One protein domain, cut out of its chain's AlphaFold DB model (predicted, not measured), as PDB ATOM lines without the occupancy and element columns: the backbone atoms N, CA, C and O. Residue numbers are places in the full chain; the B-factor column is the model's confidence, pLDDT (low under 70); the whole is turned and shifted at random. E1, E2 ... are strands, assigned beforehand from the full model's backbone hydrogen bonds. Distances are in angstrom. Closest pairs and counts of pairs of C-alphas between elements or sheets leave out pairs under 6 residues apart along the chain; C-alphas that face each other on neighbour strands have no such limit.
ATOM      1  N   ILE A 132      32.351 -22.117  10.955       95.94
ATOM      2  CA  ILE A 132      32.350 -20.934  11.821       95.94
ATOM      3  C   ILE A 132      32.366 -19.667  10.971       95.94
ATOM      4  O   ILE A 132      33.131 -19.568  10.010       95.94
ATOM      5  N   TYR A 133      31.546 -18.695  11.375       96.56
ATOM      6  CA  TYR A 133      31.647 -17.301  10.960       96.56
ATOM      7  C   TYR A 133      32.151 -16.463  12.132       96.56
ATOM      8  O   TYR A 133      31.525 -16.430  13.189       96.56
ATOM      9  N   THR A 134      33.258 -15.752  11.950       96.38
ATOM     10  CA  THR A 134      33.716 -14.740  12.907       96.38
ATOM     11  C   THR A 134      33.709 -13.385  12.224       96.38
ATOM     12  O   THR A 134      34.553 -13.097  11.376       96.38
ATOM     13  N   LEU A 135      32.701 -12.582  12.559       96.06
ATOM     14  CA  LEU A 135      32.477 -11.267  11.971       96.06
ATOM     15  C   LEU A 135      33.250 -10.189  12.720       96.06
ATOM     16  O   LEU A 135      33.302 -10.193  13.951       96.06
ATOM     17  N   ALA A 136      33.793  -9.236  11.971       96.25
ATOM     18  CA  ALA A 136      34.470  -8.091  12.552       96.25
ATOM     19  C   ALA A 136      33.496  -7.029  13.054       96.25
ATOM     20  O   ALA A 136      32.541  -6.651  12.362       96.25
ATOM     21  N   HIS A 137      33.762  -6.547  14.264       95.69
ATOM     22  CA  HIS A 137      32.979  -5.508  14.913       95.69
ATOM     23  C   HIS A 137      33.317  -4.127  14.324       95.69
ATOM     24  O   HIS A 137      34.463  -3.867  13.978       95.69
ATOM     25  N   ARG A 138      32.321  -3.240  14.211       93.38
ATOM     26  CA  ARG A 138      32.479  -1.865  13.695       93.38
ATOM     27  C   ARG A 138      33.248  -0.959  14.649       93.38
ATOM     28  O   ARG A 138      33.900  -0.019  14.212       93.38
ATOM     29  N   ASP A 139      33.106  -1.207  15.948       94.06
ATOM     30  CA  ASP A 139      33.903  -0.546  16.984       94.06
ATOM     31  C   ASP A 139      35.356  -1.047  16.911       94.06
ATOM     32  O   ASP A 139      35.599  -2.212  17.239       94.06
ATOM     33  N   PRO A 140      36.321  -0.190  16.527       91.50
ATOM     34  CA  PRO A 140      37.721  -0.581  16.395       91.50
ATOM     35  C   PRO A 140      38.378  -0.930  17.738       91.50
ATOM     36  O   PRO A 140      39.469  -1.497  17.750       91.50
ATOM     37  N   SER A 141      37.749  -0.593  18.871       94.94
ATOM     38  CA  SER A 141      38.231  -0.988  20.197       94.94
ATOM     39  C   SER A 141      37.983  -2.466  20.512       94.94
ATOM     40  O   SER A 141      38.614  -3.006  21.423       94.94
ATOM     41  N   ILE A 142      37.105  -3.133  19.753       94.25
ATOM     42  CA  ILE A 142      36.806  -4.557  19.898       94.25
ATOM     43  C   ILE A 142      37.583  -5.317  18.816       94.25
ATOM     44  O   ILE A 142      37.153  -5.349  17.661       94.25
ATOM     45  N   PRO A 143      38.731  -5.938  19.149       91.88
ATOM     46  CA  PRO A 143      39.514  -6.661  18.163       91.88
ATOM     47  C   PRO A 143      38.746  -7.885  17.664       91.88
ATOM     48  O   PRO A 143      38.243  -8.691  18.449       91.88
ATOM     49  N   THR A 144      38.718  -8.067  16.348       90.88
ATOM     50  CA  THR A 144      38.258  -9.316  15.743       90.88
ATOM     51  C   THR A 144      39.304 -10.386  16.004       90.88
ATOM     52  O   THR A 144      40.399 -10.346  15.446       90.88
ATOM     53  N   VAL A 145      38.986 -11.337  16.875       88.44
ATOM     54  CA  VAL A 145      39.879 -12.458  17.174       88.44
ATOM     55  C   VAL A 145      39.660 -13.538  16.111       88.44
ATOM     56  O   VAL A 145      38.534 -14.025  15.999       88.44
ATOM     57  N   PRO A 146      40.683 -13.932  15.331       86.06
ATOM     58  CA  PRO A 146      40.559 -15.048  14.400       86.06
ATOM     59  C   PRO A 146      40.137 -16.338  15.124       86.06
ATOM     60  O   PRO A 146      40.419 -16.499  16.317       86.06
ATOM     61  N   PRO A 147      39.492 -17.287  14.430       80.94
ATOM     62  CA  PRO A 147      39.144 -18.575  15.019       80.94
ATOM     63  C   PRO A 147      40.390 -19.310  15.542       80.94
ATOM     64  O   PRO A 147      41.497 -19.130  15.037       80.94
ATOM     65  N   TYR A 148      40.199 -20.195  16.530       79.12
ATOM     66  CA  TYR A 148      41.274 -20.964  17.189       79.12
ATOM     67  C   TYR A 148      42.116 -21.834  16.235       79.12
ATOM     68  O   TYR A 148      43.167 -22.337  16.624       79.12
ATOM     69  N   VAL A 149      41.677 -22.010  14.989       76.06
ATOM     70  CA  VAL A 149      42.443 -22.640  13.912       76.06
ATOM     71  C   VAL A 149      43.082 -21.527  13.065       76.06
ATOM     72  O   VAL A 149      42.513 -21.143  12.044       76.06
ATOM     73  N   PRO A 150      44.243 -20.958  13.460       82.19
ATOM     74  CA  PRO A 150      44.835 -19.811  12.774       82.19
ATOM     75  C   PRO A 150      45.616 -20.200  11.511       82.19
ATOM     76  O   PRO A 150      46.314 -19.363  10.954       82.19
ATOM     77  N   HIS A 151      45.582 -21.468  11.093       90.06
ATOM     78  CA  HIS A 151      46.301 -21.970   9.923       90.06
ATOM     79  C   HIS A 151      45.621 -23.214   9.353       90.06
ATOM     80  O   HIS A 151      44.969 -23.973  10.074       90.06
ATOM     81  N   SER A 152      45.800 -23.432   8.053       93.25
ATOM     82  CA  SER A 152      45.320 -24.640   7.388       93.25
ATOM     83  C   SER A 152      45.961 -25.909   7.939       93.25
ATOM     84  O   SER A 152      47.150 -25.944   8.254       93.25
ATOM     85  N   HIS A 153      45.180 -26.986   7.940       90.06
ATOM     86  CA  HIS A 153      45.651 -28.360   8.106       90.06
ATOM     87  C   HIS A 153      45.458 -29.118   6.798       90.06
ATOM     88  O   HIS A 153      44.687 -28.690   5.948       90.06
ATOM     89  N   ARG A 154      46.167 -30.234   6.590       87.50
ATOM     90  CA  ARG A 154      45.932 -31.058   5.396       87.50
ATOM     91  C   ARG A 154      44.540 -31.683   5.491       87.50
ATOM     92  O   ARG A 154      44.361 -32.653   6.223       87.50
ATOM     93  N   GLY A 155      43.578 -31.113   4.774       81.94
ATOM     94  CA  GLY A 155      42.242 -31.676   4.648       81.94
ATOM     95  C   GLY A 155      42.207 -32.824   3.637       81.94
ATOM     96  O   GLY A 155      42.964 -32.835   2.669       81.94
ATOM     97  N   ASN A 156      41.311 -33.784   3.870       84.94
ATOM     98  CA  ASN A 156      41.047 -34.908   2.959       84.94
ATOM     99  C   ASN A 156      39.643 -34.850   2.339       84.94
ATOM    100  O   ASN A 156      39.282 -35.729   1.562       84.94
ATOM    101  N   VAL A 157      38.845 -33.838   2.692       88.62
ATOM    102  CA  VAL A 157      37.505 -33.616   2.143       88.62
ATOM    103  C   VAL A 157      37.492 -32.276   1.429       88.62
ATOM    104  O   VAL A 157      37.716 -31.234   2.053       88.62
ATOM    105  N   SER A 158      37.269 -32.331   0.121       92.31
ATOM    106  CA  SER A 158      37.146 -31.148  -0.723       92.31
ATOM    107  C   SER A 158      35.739 -30.563  -0.604       92.31
ATOM    108  O   SER A 158      34.756 -31.307  -0.525       92.31
ATOM    109  N   ILE A 159      35.641 -29.237  -0.618       95.50
ATOM    110  CA  ILE A 159      34.381 -28.504  -0.746       95.50
ATOM    111  C   ILE A 159      34.533 -27.353  -1.748       95.50
ATOM    112  O   ILE A 159      35.617 -26.801  -1.917       95.50
ATOM    113  N   GLU A 160      33.444 -26.949  -2.385       97.31
ATOM    114  CA  GLU A 160      33.343 -25.745  -3.198       97.31
ATOM    115  C   GLU A 160      32.777 -24.622  -2.321       97.31
ATOM    116  O   GLU A 160      31.706 -24.757  -1.726       97.31
ATOM    117  N   LEU A 161      33.498 -23.507  -2.216       98.25
ATOM    118  CA  LEU A 161      32.949 -22.270  -1.675       98.25
ATOM    119  C   LEU A 161      32.286 -21.497  -2.802       98.25
ATOM    120  O   LEU A 161      32.909 -21.283  -3.837       98.25
ATOM    121  N   HIS A 162      31.064 -21.030  -2.572       98.38
ATOM    122  CA  HIS A 162      30.350 -20.125  -3.463       98.38
ATOM    123  C   HIS A 162      29.901 -18.908  -2.663       98.38
ATOM    124  O   HIS A 162      28.933 -18.969  -1.901       98.38
ATOM    125  N   VAL A 163      30.603 -17.794  -2.845       98.69
ATOM    126  CA  VAL A 163      30.379 -16.575  -2.070       98.69
ATOM    127  C   VAL A 163      29.856 -15.474  -2.977       98.69
ATOM    128  O   VAL A 163      30.506 -15.095  -3.951       98.69
ATOM    129  N   THR A 164      28.681 -14.944  -2.649       98.69
ATOM    130  CA  THR A 164      28.108 -13.781  -3.337       98.69
ATOM    131  C   THR A 164      28.341 -12.519  -2.512       98.69
ATOM    132  O   THR A 164      28.045 -12.479  -1.323       98.69
ATOM    133  N   ASN A 165      28.856 -11.462  -3.123       98.38
ATOM    134  CA  ASN A 165      29.057 -10.174  -2.477       98.38
ATOM    135  C   ASN A 165      27.900  -9.221  -2.800       98.38
ATOM    136  O   ASN A 165      27.921  -8.506  -3.802       98.38
ATOM    137  N   ASN A 166      26.909  -9.178  -1.917       97.62
ATOM    138  CA  ASN A 166      25.782  -8.245  -1.983       97.62
ATOM    139  C   ASN A 166      26.094  -6.914  -1.276       97.62
ATOM    140  O   ASN A 166      25.185  -6.120  -1.033       97.62
ATOM    141  N   THR A 167      27.358  -6.664  -0.920       97.00
ATOM    142  CA  THR A 167      27.789  -5.382  -0.359       97.00
ATOM    143  C   THR A 167      28.091  -4.359  -1.458       97.00
ATOM    144  O   THR A 167      28.166  -4.671  -2.652       97.00
ATOM    145  N   ASP A 168      28.276  -3.106  -1.059       96.06
ATOM    146  CA  ASP A 168      28.733  -2.009  -1.912       96.06
ATOM    147  C   ASP A 168      30.268  -1.888  -1.994       96.06
ATOM    148  O   ASP A 168      30.778  -1.053  -2.752       96.06
ATOM    149  N   ARG A 169      30.994  -2.751  -1.272       96.81
ATOM    150  CA  ARG A 169      32.458  -2.813  -1.204       96.81
ATOM    151  C   ARG A 169      33.004  -3.953  -2.048       96.81
ATOM    152  O   ARG A 169      32.364  -4.989  -2.204       96.81
ATOM    153  N   THR A 170      34.196  -3.767  -2.601       98.25
ATOM    154  CA  THR A 170      34.958  -4.881  -3.178       98.25
ATOM    155  C   THR A 170      35.612  -5.648  -2.035       98.25
ATOM    156  O   THR A 170      36.138  -5.033  -1.110       98.25
ATOM    157  N   ILE A 171      35.571  -6.978  -2.089       98.44
ATOM    158  CA  ILE A 171      36.084  -7.835  -1.016       98.44
ATOM    159  C   ILE A 171      37.297  -8.604  -1.521       98.44
ATOM    160  O   ILE A 171      37.170  -9.387  -2.455       98.44
ATOM    161  N   ASN A 172      38.462  -8.406  -0.914       98.69
ATOM    162  CA  ASN A 172      39.630  -9.248  -1.149       98.69
ATOM    163  C   ASN A 172      39.466 -10.580  -0.412       98.69
ATOM    164  O   ASN A 172      38.954 -10.622   0.707       98.69
ATOM    165  N   VAL A 173      39.902 -11.668  -1.044       98.62
ATOM    166  CA  VAL A 173      39.771 -13.021  -0.499       98.62
ATOM    167  C   VAL A 173      41.147 -13.633  -0.300       98.62
ATOM    168  O   VAL A 173      41.949 -13.715  -1.236       98.62
ATOM    169  N   PHE A 174      41.399 -14.112   0.915       98.44
ATOM    170  CA  PHE A 174      42.652 -14.746   1.298       98.44
ATOM    171  C   PHE A 174      42.407 -16.141   1.853       98.44
ATOM    172  O   PHE A 174      41.493 -16.372   2.643       98.44
ATOM    173  N   TRP A 175      43.277 -17.063   1.466       98.06
ATOM    174  CA  TRP A 175      43.434 -18.348   2.129       98.06
ATOM    175  C   TRP A 175      44.503 -18.218   3.214       98.06
ATOM    176  O   TRP A 175      45.570 -17.669   2.947       98.06
ATOM    177  N   VAL A 176      44.253 -18.741   4.412       97.31
ATOM    178  CA  VAL A 176      45.273 -18.808   5.464       97.31
ATOM    179  C   VAL A 176      46.083 -20.092   5.304       97.31
ATOM    180  O   VAL A 176      45.573 -21.188   5.527       97.31
ATOM    181  N   ASP A 177      47.347 -19.968   4.900       96.94
ATOM    182  CA  ASP A 177      48.201 -21.116   4.597       96.94
ATOM    183  C   ASP A 177      48.564 -21.958   5.838       96.94
ATOM    184  O   ASP A 177      48.195 -21.664   6.976       96.94
ATOM    185  N   TYR A 178      49.326 -23.034   5.627       95.75
ATOM    186  CA  TYR A 178      49.782 -23.939   6.692       95.75
ATOM    187  C   TYR A 178      50.691 -23.283   7.746       95.75
ATOM    188  O   TYR A 178      50.967 -23.889   8.777       95.75
ATOM    189  N   LYS A 179      51.206 -22.080   7.480       95.69
ATOM    190  CA  LYS A 179      52.049 -21.300   8.393       95.69
ATOM    191  C   LYS A 179      51.287 -20.131   9.027       95.69
ATOM    192  O   LYS A 179      51.886 -19.397   9.808       95.69
ATOM    193  N   GLY A 180      50.006 -19.955   8.703       95.00
ATOM    194  CA  GLY A 180      49.186 -18.845   9.184       95.00
ATOM    195  C   GLY A 180      49.302 -17.560   8.358       95.00
ATOM    196  O   GLY A 180      48.807 -16.525   8.793       95.00
ATOM    197  N   ASN A 181      49.947 -17.585   7.186       96.44
ATOM    198  CA  ASN A 181      50.053 -16.402   6.326       96.44
ATOM    199  C   ASN A 181      48.834 -16.274   5.411       96.44
ATOM    200  O   ASN A 181      48.302 -17.272   4.924       96.44
ATOM    201  N   TYR A 182      48.444 -15.038   5.102       97.38
ATOM    202  CA  TYR A 182      47.365 -14.764   4.157       97.38
ATOM    203  C   TYR A 182      47.889 -14.842   2.722       97.38
ATOM    204  O   TYR A 182      48.759 -14.074   2.311       97.38
ATOM    205  N   VAL A 183      47.348 -15.776   1.946       98.19
ATOM    206  CA  VAL A 183      47.672 -15.982   0.534       98.19
ATOM    207  C   VAL A 183      46.510 -15.463  -0.313       98.19
ATOM    208  O   VAL A 183      45.404 -15.997  -0.189       98.19
ATOM    209  N   PRO A 184      46.719 -14.463  -1.187       98.31
ATOM    210  CA  PRO A 184      45.643 -13.886  -1.986       98.31
ATOM    211  C   PRO A 184      45.065 -14.913  -2.967       98.31
ATOM    212  O   PRO A 184      45.801 -15.659  -3.618       98.31
ATOM    213  N   LYS A 185      43.733 -14.943  -3.077       98.44
ATOM    214  CA  LYS A 185      42.969 -15.844  -3.961       98.44
ATOM    215  C   LYS A 185      42.016 -15.118  -4.911       98.44
ATOM    216  O   LYS A 185      41.324 -15.761  -5.695       98.44
ATOM    217  N   GLY A 186      42.013 -13.790  -4.874       98.00
ATOM    218  CA  GLY A 186      41.239 -12.941  -5.770       98.00
ATOM    219  C   GLY A 186      40.453 -11.890  -5.003       98.00
ATOM    220  O   GLY A 186      40.746 -11.589  -3.846       98.00
ATOM    221  N   ASN A 187      39.449 -11.333  -5.668       98.19
ATOM    222  CA  ASN A 187      38.484 -10.436  -5.061       98.19
ATOM    223  C   ASN A 187      37.072 -10.761  -5.559       98.19
ATOM    224  O   ASN A 187      36.898 -11.396  -6.599       98.19
ATOM    225  N   ILE A 188      36.074 -10.329  -4.794       98.44
ATOM    226  CA  ILE A 188      34.661 -10.422  -5.135       98.44
ATOM    227  C   ILE A 188      34.174  -9.007  -5.455       98.44
ATOM    228  O   ILE A 188      34.112  -8.169  -4.541       98.44
ATOM    229  N   PRO A 189      33.820  -8.709  -6.718       98.31
ATOM    230  CA  PRO A 189      33.263  -7.413  -7.079       98.31
ATOM    231  C   PRO A 189      32.036  -7.071  -6.228       98.31
ATOM    232  O   PRO A 189      31.264  -7.948  -5.839       98.31
ATOM    233  N   ARG A 190      31.845  -5.784  -5.939       97.44
ATOM    234  CA  ARG A 190      30.631  -5.277  -5.280       97.44
ATOM    235  C   ARG A 190      29.366  -5.568  -6.094       97.44
ATOM    236  O   ARG A 190      29.438  -5.716  -7.313       97.44
ATOM    237  N   ARG A 191      28.201  -5.494  -5.440       95.25
ATOM    238  CA  ARG A 191      26.860  -5.559  -6.059       95.25
ATOM    239  C   ARG A 191      26.613  -6.847  -6.851       95.25
ATOM    240  O   ARG A 191      26.428  -6.818  -8.065       95.25
ATOM    241  N   ASN A 192      26.526  -7.955  -6.123       97.50
ATOM    242  CA  ASN A 192      26.262  -9.310  -6.611       97.50
ATOM    243  C   ASN A 192      27.436  -9.947  -7.369       97.50
ATOM    244  O   ASN A 192      27.225 -10.850  -8.178       97.50
ATOM    245  N   GLY A 193      28.675  -9.506  -7.119       98.06
ATOM    246  CA  GLY A 193      29.839 -10.251  -7.590       98.06
ATOM    247  C   GLY A 193      29.862 -11.641  -6.959       98.06
ATOM    248  O   GLY A 193      29.450 -11.818  -5.813       98.06
ATOM    249  N   VAL A 194      30.328 -12.633  -7.707       98.44
ATOM    250  CA  VAL A 194      30.410 -14.022  -7.250       98.44
ATOM    251  C   VAL A 194      31.861 -14.467  -7.303       98.44
ATOM    252  O   VAL A 194      32.574 -14.162  -8.256       98.44
ATOM    253  N   TRP A 195      32.284 -15.191  -6.275       98.50
ATOM    254  CA  TRP A 195      33.575 -15.854  -6.223       98.50
ATOM    255  C   TRP A 195      33.375 -17.309  -5.825       98.50
ATOM    256  O   TRP A 195      32.636 -17.608  -4.882       98.50
ATOM    257  N   THR A 196      34.026 -18.202  -6.565       98.00
ATOM    258  CA  THR A 196      33.999 -19.638  -6.312       98.00
ATOM    259  C   THR A 196      35.407 -20.181  -6.144       98.00
ATOM    260  O   THR A 196      36.353 -19.706  -6.775       98.00
ATOM    261  N   GLN A 197      35.557 -21.175  -5.273       97.81
ATOM    262  CA  GLN A 197      36.845 -21.813  -5.028       97.81
ATOM    263  C   GLN A 197      36.661 -23.193  -4.417       97.81
ATOM    264  O   GLN A 197      36.100 -23.337  -3.332       97.81
ATOM    265  N   THR A 198      37.250 -24.197  -5.056       97.06
ATOM    266  CA  THR A 198      37.455 -25.503  -4.433       97.06
ATOM    267  C   THR A 198      38.527 -25.388  -3.352       97.06
ATOM    268  O   THR A 198      39.634 -24.902  -3.601       97.06
ATOM    269  N   THR A 199      38.204 -25.810  -2.140       96.38
ATOM    270  CA  THR A 199      39.079 -25.806  -0.969       96.38
ATOM    271  C   THR A 199      38.902 -27.098  -0.181       96.38
ATOM    272  O   THR A 199      38.224 -28.017  -0.628       96.38
ATOM    273  N   TRP A 200      39.512 -27.177   0.991       95.25
ATOM    274  CA  TRP A 200      39.388 -28.309   1.890       95.25
ATOM    275  C   TRP A 200      38.740 -27.874   3.198       95.25
ATOM    276  O   TRP A 200      38.835 -26.711   3.600       95.25
ATOM    277  N   ILE A 201      38.094 -28.816   3.877       92.81
ATOM    278  CA  ILE A 201      37.706 -28.616   5.276       92.81
ATOM    279  C   ILE A 201      38.934 -28.245   6.127       92.81
ATOM    280  O   ILE A 201      40.068 -28.600   5.799       92.81
ATOM    281  N   ASP A 202      38.700 -27.508   7.205       92.94
ATOM    282  CA  ASP A 202      39.696 -26.935   8.112       92.94
ATOM    283  C   ASP A 202      40.656 -25.920   7.469       92.94
ATOM    284  O   ASP A 202      41.650 -25.536   8.086       92.94
ATOM    285  N   HIS A 203      40.388 -25.450   6.243       95.69
ATOM    286  CA  HIS A 203      41.127 -24.339   5.643       95.69
ATOM    287  C   HIS A 203      40.463 -22.999   5.983       95.69
ATOM    288  O   HIS A 203      39.362 -22.742   5.489       95.69
ATOM    289  N   PRO A 204      41.106 -22.119   6.776       96.94
ATOM    290  CA  PRO A 204      40.545 -20.815   7.095       96.94
ATOM    291  C   PRO A 204      40.614 -19.855   5.903       96.94
ATOM    292  O   PRO A 204      41.579 -19.843   5.131       96.94
ATOM    293  N   TRP A 205      39.594 -19.011   5.803       98.06
ATOM    294  CA  TRP A 205      39.434 -17.978   4.787       98.06
ATOM    295  C   TRP A 205      39.209 -16.623   5.443       98.06
ATOM    296  O   TRP A 205      38.490 -16.525   6.438       98.06
ATOM    297  N   VAL A 206      39.803 -15.584   4.861       97.94
ATOM    298  CA  VAL A 206      39.622 -14.195   5.288       97.94
ATOM    299  C   VAL A 206      39.027 -13.401   4.138       97.94
ATOM    300  O   VAL A 206      39.517 -13.457   3.008       97.94
ATOM    301  N   PHE A 207      37.963 -12.670   4.441       98.31
ATOM    302  CA  PHE A 207      37.311 -11.736   3.537       98.31
ATOM    303  C   PHE A 207      37.557 -10.332   4.076       98.31
ATOM    304  O   PHE A 207      37.095 -10.002   5.170       98.31
ATOM    305  N   GLU A 208      38.300  -9.528   3.328       98.00
ATOM    306  CA  GLU A 208      38.743  -8.195   3.740       98.00
ATOM    307  C   GLU A 208      38.176  -7.130   2.807       98.00
ATOM    308  O   GLU A 208      38.008  -7.362   1.611       98.00
ATOM    309  N   ASP A 209      37.903  -5.942   3.334       97.75
ATOM    310  CA  ASP A 209      37.592  -4.784   2.501       97.75
ATOM    311  C   ASP A 209      38.804  -4.426   1.630       97.75
ATOM    312  O   ASP A 209      39.903  -4.207   2.145       97.75
ATOM    313  N   ALA A 210      38.609  -4.341   0.315       97.94
ATOM    314  CA  ALA A 210      39.694  -4.048  -0.612       97.94
ATOM    315  C   ALA A 210      40.290  -2.640  -0.454       97.94
ATOM    316  O   ALA A 210      41.465  -2.453  -0.767       97.94
ATOM    317  N   ASP A 211      39.513  -1.669   0.033       97.50
ATOM    318  CA  ASP A 211      39.945  -0.279   0.177       97.50
ATOM    319  C   ASP A 211      40.712  -0.060   1.489       97.50
ATOM    320  O   ASP A 211      41.671   0.709   1.539       97.50
ATOM    321  N   THR A 212      40.281  -0.718   2.571       96.12
ATOM    322  CA  THR A 212      40.808  -0.462   3.926       96.12
ATOM    323  C   THR A 212      41.685  -1.581   4.473       96.12
ATOM    324  O   THR A 212      42.335  -1.382   5.495       96.12
ATOM    325  N   SER A 213      41.707  -2.750   3.820       96.38
ATOM    326  CA  SER A 213      42.345  -3.973   4.337       96.38
ATOM    327  C   SER A 213      41.823  -4.392   5.722       96.38
ATOM    328  O   SER A 213      42.502  -5.085   6.475       96.38
ATOM    329  N   THR A 214      40.610  -3.958   6.081       94.94
ATOM    330  CA  THR A 214      39.954  -4.374   7.323       94.94
ATOM    331  C   THR A 214      39.335  -5.755   7.109       94.94
ATOM    332  O   THR A 214      38.525  -5.903   6.187       94.94
ATOM    333  N   PRO A 215      39.649  -6.765   7.938       96.38
ATOM    334  CA  PRO A 215      38.979  -8.053   7.854       96.38
ATOM    335  C   PRO A 215      37.512  -7.891   8.242       96.38
ATOM    336  O   PRO A 215      37.201  -7.302   9.270       96.38
ATOM    337  N   TYR A 216      36.607  -8.415   7.423       96.94
ATOM    338  CA  TYR A 216      35.164  -8.410   7.667       96.94
ATOM    339  C   TYR A 216      34.661  -9.753   8.173       96.94
ATOM    340  O   TYR A 216      33.785  -9.797   9.042       96.94
ATOM    341  N   LEU A 217      35.223 -10.841   7.653       97.69
ATOM    342  CA  LEU A 217      34.838 -12.196   8.012       97.69
ATOM    343  C   LEU A 217      36.054 -13.117   8.025       97.69
ATOM    344  O   LEU A 217      36.786 -13.200   7.040       97.69
ATOM    345  N   TYR A 218      36.172 -13.888   9.102       97.69
ATOM    346  CA  TYR A 218      36.904 -15.146   9.105       97.69
ATOM    347  C   TYR A 218      35.922 -16.299   8.959       97.69
ATOM    348  O   TYR A 218      34.934 -16.386   9.691       97.69
ATOM    349  N   TYR A 219      36.210 -17.191   8.025       97.69
ATOM    350  CA  TYR A 219      35.379 -18.338   7.716       97.69
ATOM    351  C   TYR A 219      36.193 -19.622   7.784       97.69
ATOM    352  O   TYR A 219      37.260 -19.713   7.181       97.69
ATOM    353  N   VAL A 220      35.678 -20.629   8.487       96.44
ATOM    354  CA  VAL A 220      36.294 -21.961   8.526       96.44
ATOM    355  C   VAL A 220      35.220 -23.005   8.245       96.44
ATOM    356  O   VAL A 220      34.275 -23.104   9.028       96.44
ATOM    357  N   PRO A 221      35.329 -23.782   7.158       95.88
ATOM    358  CA  PRO A 221      34.473 -24.933   6.928       95.88
ATOM    359  C   PRO A 221      35.014 -26.145   7.697       95.88
ATOM    360  O   PRO A 221      36.138 -26.560   7.456       95.88
ATOM    361  N   TYR A 222      34.228 -26.747   8.584       93.25
ATOM    362  CA  TYR A 222      34.633 -27.943   9.338       93.25
ATOM    363  C   TYR A 222      34.129 -29.244   8.718       93.25
ATOM    364  O   TYR A 222      34.729 -30.298   8.923       93.25
ATOM    365  N   ARG A 223      33.003 -29.204   7.996       91.38
ATOM    366  CA  ARG A 223      32.387 -30.392   7.390       91.38
ATOM    367  C   ARG A 223      31.620 -30.023   6.143       91.38
ATOM    368  O   ARG A 223      31.012 -28.962   6.120       91.38
ATOM    369  N   ALA A 224      31.554 -30.946   5.188       91.94
ATOM    370  CA  ALA A 224      30.571 -30.871   4.118       91.94
ATOM    371  C   ALA A 224      29.150 -30.933   4.703       91.94
ATOM    372  O   ALA A 224      28.875 -31.712   5.622       91.94
ATOM    373  N   ILE A 225      28.240 -30.123   4.169       92.62
ATOM    374  CA  ILE A 225      26.826 -30.170   4.543       92.62
ATOM    375  C   ILE A 225      26.157 -31.291   3.733       92.62
ATOM    376  O   ILE A 225      26.182 -31.215   2.501       92.62
ATOM    377  N   PRO A 226      25.538 -32.307   4.368       90.81
ATOM    378  CA  PRO A 226      24.886 -33.393   3.647       90.81
ATOM    379  C   PRO A 226      23.770 -32.857   2.768       90.81
ATOM    380  O   PRO A 226      22.936 -32.088   3.243       90.81
ATOM    381  N   THR A 227      23.745 -33.264   1.506       90.00
ATOM    382  CA  THR A 227      22.718 -32.829   0.556       90.00
ATOM    383  C   THR A 227      21.359 -33.462   0.851       90.00
ATOM    384  O   THR A 227      21.280 -34.622   1.251       90.00
ATOM    385  N   ILE A 228      20.289 -32.698   0.632       89.38
ATOM    386  CA  ILE A 228      18.908 -33.194   0.612       89.38
ATOM    387  C   ILE A 228      18.171 -32.568  -0.578       89.38
ATOM    388  O   ILE A 228      18.497 -31.435  -0.950       89.38
ATOM    389  N   PRO A 229      17.139 -33.226  -1.139       87.25
ATOM    390  CA  PRO A 229      16.405 -32.699  -2.292       87.25
ATOM    391  C   PRO A 229      15.837 -31.290  -2.083       87.25
ATOM    392  O   PRO A 229      15.824 -30.478  -3.003       87.25
ATOM    393  N   ALA A 230      15.389 -30.974  -0.863       86.81
ATOM    394  CA  ALA A 230      14.803 -29.671  -0.543       86.81
ATOM    395  C   ALA A 230      15.825 -28.520  -0.502       86.81
ATOM    396  O   ALA A 230      15.435 -27.357  -0.577       86.81
ATOM    397  N   ALA A 231      17.115 -28.824  -0.336       90.50
ATOM    398  CA  ALA A 231      18.161 -27.826  -0.173       90.50
ATOM    399  C   ALA A 231      19.534 -28.439  -0.525       90.50
ATOM    400  O   ALA A 231      20.282 -28.841   0.382       90.50
ATOM    401  N   PRO A 232      19.843 -28.539  -1.835       90.94
ATOM    402  CA  PRO A 232      21.036 -29.203  -2.335       90.94
ATOM    403  C   PRO A 232      22.309 -28.469  -1.913       90.94
ATOM    404  O   PRO A 232      22.373 -27.240  -1.913       90.94
ATOM    405  N   THR A 233      23.327 -29.245  -1.556       93.62
ATOM    406  CA  THR A 233      24.644 -28.763  -1.108       93.62
ATOM    407  C   THR A 233      25.759 -29.519  -1.816       93.62
ATOM    408  O   THR A 233      26.747 -29.922  -1.207       93.62
ATOM    409  N   ILE A 234      25.586 -29.717  -3.120       91.19
ATOM    410  CA  ILE A 234      26.571 -30.338  -4.003       91.19
ATOM    411  C   ILE A 234      27.076 -29.270  -4.977       91.19
ATOM    412  O   ILE A 234      26.295 -28.425  -5.422       91.19
ATOM    413  N   GLY A 235      28.384 -29.268  -5.222       90.50
ATOM    414  CA  GLY A 235      29.069 -28.365  -6.140       90.50
ATOM    415  C   GLY A 235      28.777 -28.671  -7.606       90.50
ATOM    416  O   GLY A 235      28.003 -29.568  -7.940       90.50
ATOM    417  N   SER A 236      29.412 -27.894  -8.480       88.19
ATOM    418  CA  SER A 236      29.217 -27.963  -9.934       88.19
ATOM    419  C   SER A 236      29.600 -29.310 -10.565       88.19
ATOM    420  O   SER A 236      29.049 -29.702 -11.586       88.19
ATOM    421  N   ASP A 237      30.521 -30.024  -9.935       87.00
ATOM    422  CA  ASP A 237      31.105 -31.298 -10.339       87.00
ATOM    423  C   ASP A 237      30.461 -32.514  -9.651       87.00
ATOM    424  O   ASP A 237      31.020 -33.610  -9.693       87.00
ATOM    425  N   GLU A 238      29.309 -32.323  -8.995       85.69
ATOM    426  CA  GLU A 238      28.450 -33.340  -8.356       85.69
ATOM    427  C   GLU A 238      29.110 -34.233  -7.282       85.69
ATOM    428  O   GLU A 238      28.456 -35.025  -6.606       85.69
ATOM    429  N   THR A 239      30.413 -34.078  -7.080       84.69
ATOM    430  CA  THR A 239      31.262 -34.936  -6.247       84.69
ATOM    431  C   THR A 239      31.871 -34.184  -5.072       84.69
ATOM    432  O   THR A 239      32.486 -34.795  -4.197       84.69
ATOM    433  N   ILE A 240      31.692 -32.863  -5.033       89.44
ATOM    434  CA  ILE A 240      32.246 -31.960  -4.031       89.44
ATOM    435  C   ILE A 240      31.097 -31.333  -3.235       89.44
ATOM    436  O   ILE A 240      30.057 -30.980  -3.786       89.44
ATOM    437  N   GLY A 241      31.259 -31.200  -1.917       91.62
ATOM    438  CA  GLY A 241      30.261 -30.527  -1.079       91.62
ATOM    439  C   GLY A 241      30.249 -29.021  -1.342       91.62
ATOM    440  O   GLY A 241      31.305 -28.427  -1.498       91.62
ATOM    441  N   LEU A 242      29.084 -28.379  -1.356       95.50
ATOM    442  CA  LEU A 242      28.941 -26.944  -1.616       95.50
ATOM    443  C   LEU A 242      28.621 -26.175  -0.338       95.50
ATOM    444  O   LEU A 242      27.610 -26.427   0.322       95.50
ATOM    445  N   HIS A 243      29.442 -25.176  -0.033       97.38
ATOM    446  CA  HIS A 243      29.154 -24.163   0.975       97.38
ATOM    447  C   HIS A 243      28.847 -22.840   0.278       97.38
ATOM    448  O   HIS A 243      29.736 -22.181  -0.262       97.38
ATOM    449  N   LYS A 244      27.569 -22.449   0.300       97.75
ATOM    450  CA  LYS A 244      27.069 -21.265  -0.398       97.75
ATOM    451  C   LYS A 244      26.483 -20.245   0.571       97.75
ATOM    452  O   LYS A 244      25.531 -20.557   1.278       97.75
ATOM    453  N   PHE A 245      27.000 -19.021   0.543       98.50
ATOM    454  CA  PHE A 245      26.492 -17.902   1.339       98.50
ATOM    455  C   PHE A 245      26.726 -16.564   0.634       98.50
ATOM    456  O   PHE A 245      27.503 -16.466  -0.316       98.50
ATOM    457  N   ALA A 246      26.049 -15.521   1.102       98.38
ATOM    458  CA  ALA A 246      26.234 -14.163   0.624       98.38
ATOM    459  C   ALA A 246      26.682 -13.228   1.751       98.38
ATOM    460  O   ALA A 246      26.170 -13.284   2.869       98.38
ATOM    461  N   LEU A 247      27.623 -12.343   1.435       98.25
ATOM    462  CA  LEU A 247      28.000 -11.206   2.263       98.25
ATOM    463  C   LEU A 247      26.995 -10.091   1.984       98.25
ATOM    464  O   LEU A 247      26.866  -9.657   0.840       98.25
ATOM    465  N   VAL A 248      26.275  -9.626   2.999       96.88
ATOM    466  CA  VAL A 248      25.295  -8.540   2.856       96.88
ATOM    467  C   VAL A 248      25.777  -7.311   3.604       96.88
ATOM    468  O   VAL A 248      26.344  -7.425   4.693       96.88
ATOM    469  N   SER A 249      25.553  -6.119   3.045       94.81
ATOM    470  CA  SER A 249      25.803  -4.897   3.806       94.81
ATOM    471  C   SER A 249      24.918  -4.928   5.043       94.81
ATOM    472  O   SER A 249      23.706  -5.129   4.945       94.81
ATOM    473  N   SER A 250      25.511  -4.708   6.212       88.06
ATOM    474  CA  SER A 250      24.739  -4.307   7.378       88.06
ATOM    475  C   SER A 250      24.106  -2.968   7.011       88.06
ATOM    476  O   SER A 250      24.811  -1.963   6.917       88.06
ATOM    477  N   SER A 251      22.820  -3.000   6.654       69.25
ATOM    478  CA  SER A 251      22.075  -1.873   6.088       69.25
ATOM    479  C   SER A 251      22.239  -0.606   6.937       69.25
ATOM    480  O   SER A 251      22.669  -0.664   8.086       69.25
ATOM    481  N   ASN A 252      21.886   0.556   6.378       55.81
ATOM    482  CA  ASN A 252      22.051   1.885   6.995       55.81
ATOM    483  C   ASN A 252      21.432   2.057   8.404       55.81
ATOM    484  O   ASN A 252      21.594   3.113   9.011       55.81
ATOM    485  N   ASN A 253      20.748   1.045   8.939       56.00
ATOM    486  CA  ASN A 253      20.350   1.013  10.334       56.00
ATOM    487  C   ASN A 253      21.587   0.764  11.204       56.00
ATOM    488  O   ASN A 253      22.203  -0.300  11.169       56.00
ATOM    489  N   GLN A 254      21.934   1.769  12.008       57.66
ATOM    490  CA  GLN A 254      23.074   1.802  12.932       57.66
ATOM    491  C   GLN A 254      23.097   0.675  13.985       57.66
ATOM    492  O   GLN A 254      24.005   0.635  14.806       57.66
ATOM    493  N   GLU A 255      22.132  -0.240  13.980       82.06
ATOM    494  CA  GLU A 255      21.929  -1.212  15.052       82.06
ATOM    495  C   GLU A 255      22.808  -2.463  14.942       82.06
ATOM    496  O   GLU A 255      23.020  -3.132  15.949       82.06
ATOM    497  N   HIS A 256      23.345  -2.801  13.761       89.44
ATOM    498  CA  HIS A 256      24.164  -4.009  13.649       89.44
ATOM    499  C   HIS A 256      25.625  -3.738  14.054       89.44
ATOM    500  O   HIS A 256      26.273  -2.878  13.445       89.44
ATOM    501  N   PRO A 257      26.180  -4.486  15.028       93.88
ATOM    502  CA  PRO A 257      27.526  -4.243  15.543       93.88
ATOM    503  C   PRO A 257      28.645  -4.623  14.563       93.88
ATOM    504  O   PRO A 257      29.785  -4.222  14.759       93.88
ATOM    505  N   PHE A 258      28.342  -5.385  13.508       95.44
ATOM    506  CA  PHE A 258      29.335  -5.922  12.572       95.44
ATOM    507  C   PHE A 258      29.394  -5.148  11.247       95.44
ATOM    508  O   PHE A 258      28.420  -4.512  10.838       95.44
ATOM    509  N   HIS A 259      30.541  -5.187  10.563       94.88
ATOM    510  CA  HIS A 259      30.724  -4.512   9.268       94.88
ATOM    511  C   HIS A 259      29.797  -5.060   8.172       94.88
ATOM    512  O   HIS A 259      29.237  -4.288   7.390       94.88
ATOM    513  N   ILE A 260      29.608  -6.380   8.157       96.31
ATOM    514  CA  ILE A 260      28.759  -7.102   7.210       96.31
ATOM    515  C   ILE A 260      27.848  -8.088   7.950       96.31
ATOM    516  O   ILE A 260      28.117  -8.474   9.089       96.31
ATOM    517  N   GLY A 261      26.779  -8.515   7.284       96.19
ATOM    518  CA  GLY A 261      25.986  -9.681   7.661       96.19
ATOM    519  C   GLY A 261      26.258 -10.867   6.736       96.19
ATOM    520  O   GLY A 261      26.860 -10.717   5.670       96.19
ATOM    521  N   ILE A 262      25.765 -12.040   7.129       97.50
ATOM    522  CA  ILE A 262      25.800 -13.256   6.312       97.50
ATOM    523  C   ILE A 262      24.370 -13.649   5.977       97.50
ATOM    524  O   ILE A 262      23.528 -13.751   6.862       97.50
ATOM    525  N   GLN A 263      24.096 -13.890   4.702       97.44
ATOM    526  CA  GLN A 263      22.874 -14.541   4.269       97.44
ATOM    527  C   GLN A 263      23.211 -15.949   3.809       97.44
ATOM    528  O   GLN A 263      23.970 -16.150   2.863       97.44
ATOM    529  N   ASP A 264      22.608 -16.927   4.464       97.38
ATOM    530  CA  ASP A 264      22.786 -18.320   4.119       97.38
ATOM    531  C   ASP A 264      21.446 -19.036   4.121       97.38
ATOM    532  O   ASP A 264      20.696 -18.970   5.087       97.38
ATOM    533  N   VAL A 265      21.129 -19.692   3.014       95.69
ATOM    534  CA  VAL A 265      19.815 -20.314   2.830       95.69
ATOM    535  C   VAL A 265      19.741 -21.678   3.519       95.69
ATOM    536  O   VAL A 265      18.668 -22.102   3.936       95.69
ATOM    537  N   VAL A 266      20.871 -22.374   3.647       96.06
ATOM    538  CA  VAL A 266      20.937 -23.734   4.195       96.06
ATOM    539  C   VAL A 266      21.097 -23.710   5.715       96.06
ATOM    540  O   VAL A 266      20.457 -24.485   6.425       96.06
ATOM    541  N   MET A 267      21.928 -22.801   6.216       96.88
ATOM    542  CA  MET A 267      22.190 -22.572   7.637       96.88
ATOM    543  C   MET A 267      22.147 -21.063   7.925       96.88
ATOM    544  O   MET A 267      23.205 -20.446   8.087       96.88
TER     545      MET A 267
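Overview. This is residues 132 to 267 of the 427 residues of the protein "Hypothetical protein" of Pseudo-nitzschia australis (UniProt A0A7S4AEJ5). Two strongly twisted sheets lie face to face as a sandwich, E1, E7, E6, E3 and E4 making one layer and E5, E2, E8 and E9 the other, with the strands of the two layers running nearly along the same line. Two long loops without named elements, residues 136 to 157 and 222 to 240, run round the outside. The printed part has 136 residues with no named helix and nine named strands, E1 to E9 in order along the chain; the first sheet, in the order E1, E7, E6, E3, E4, is antiparallel, and the second, in the order E5, E2, E8, E9, is mixed. The class is all strand, though under half of the residues, 59 of 136, are in named elements. The whole is compact, with a radius of gyration of the C-alphas of 14.7 A and spans of 41 by 36 by 22 A.

Along the chain. E1, residues 132 to 135, begins at C-alpha 132 at (32.350, -20.934, 11.821). E2 is residues 158 to 166, 25.6 A long, and E3 is residues 171 to 176. E4, residues 182 to 188, is followed by E5, residues 193 to 200, 22.5 A. E6 is residues 205 to 209, and E7 is residues 215 to 221, 17.5 A. E8, residues 241 to 249, is 26.5 A long and begins at C-alpha 241 at (30.261, -30.527, -1.079). E9, residues 260 to 263, ends at C-alpha 263 at (22.874, -14.541, 4.269).

Arrangement. In the five-stranded sheet, E1 is an edge strand antiparallel to E7, with N 134 and O 218 2.9 A apart, within hydrogen-bond range. E7 and E6 form a hairpin, with N 207 and O 217 at 2.9 A. E6 is antiparallel to E3, with N 174 and O 206 at 2.9 A. E3 and E4 form a hairpin, with N 185 and O 173 at 2.8 A. In the other sheet, E5 and E2 are antiparallel at 160 degrees, with N 161 and O 197 at 2.8 A. E2 and E8 are parallel at 19 degrees, with N 162 and O 243 at 2.9 A. E8 and E9 form a hairpin, with N 248 and O 261 at 2.9 A. The facing parts of the sheets are 9.6 A centre to centre, their strands at 12 degrees. The closest C-alphas of E4 and E5 are Ile 188 and Trp 195, 5.6 A; those of E1 and E9 are Leu 135 and Ile 260, 7.3 A.

Size, cuts and confidence. The two C-alphas farthest apart, Ser 141 and Pro 229, are 44.6 A apart. The printed part has no cut. The links E1 to E2 and E7 to E8 are long, with 22 and 19 residues. Mean pLDDT of the printed part is 93.3; residues 251 to 254 are under 70.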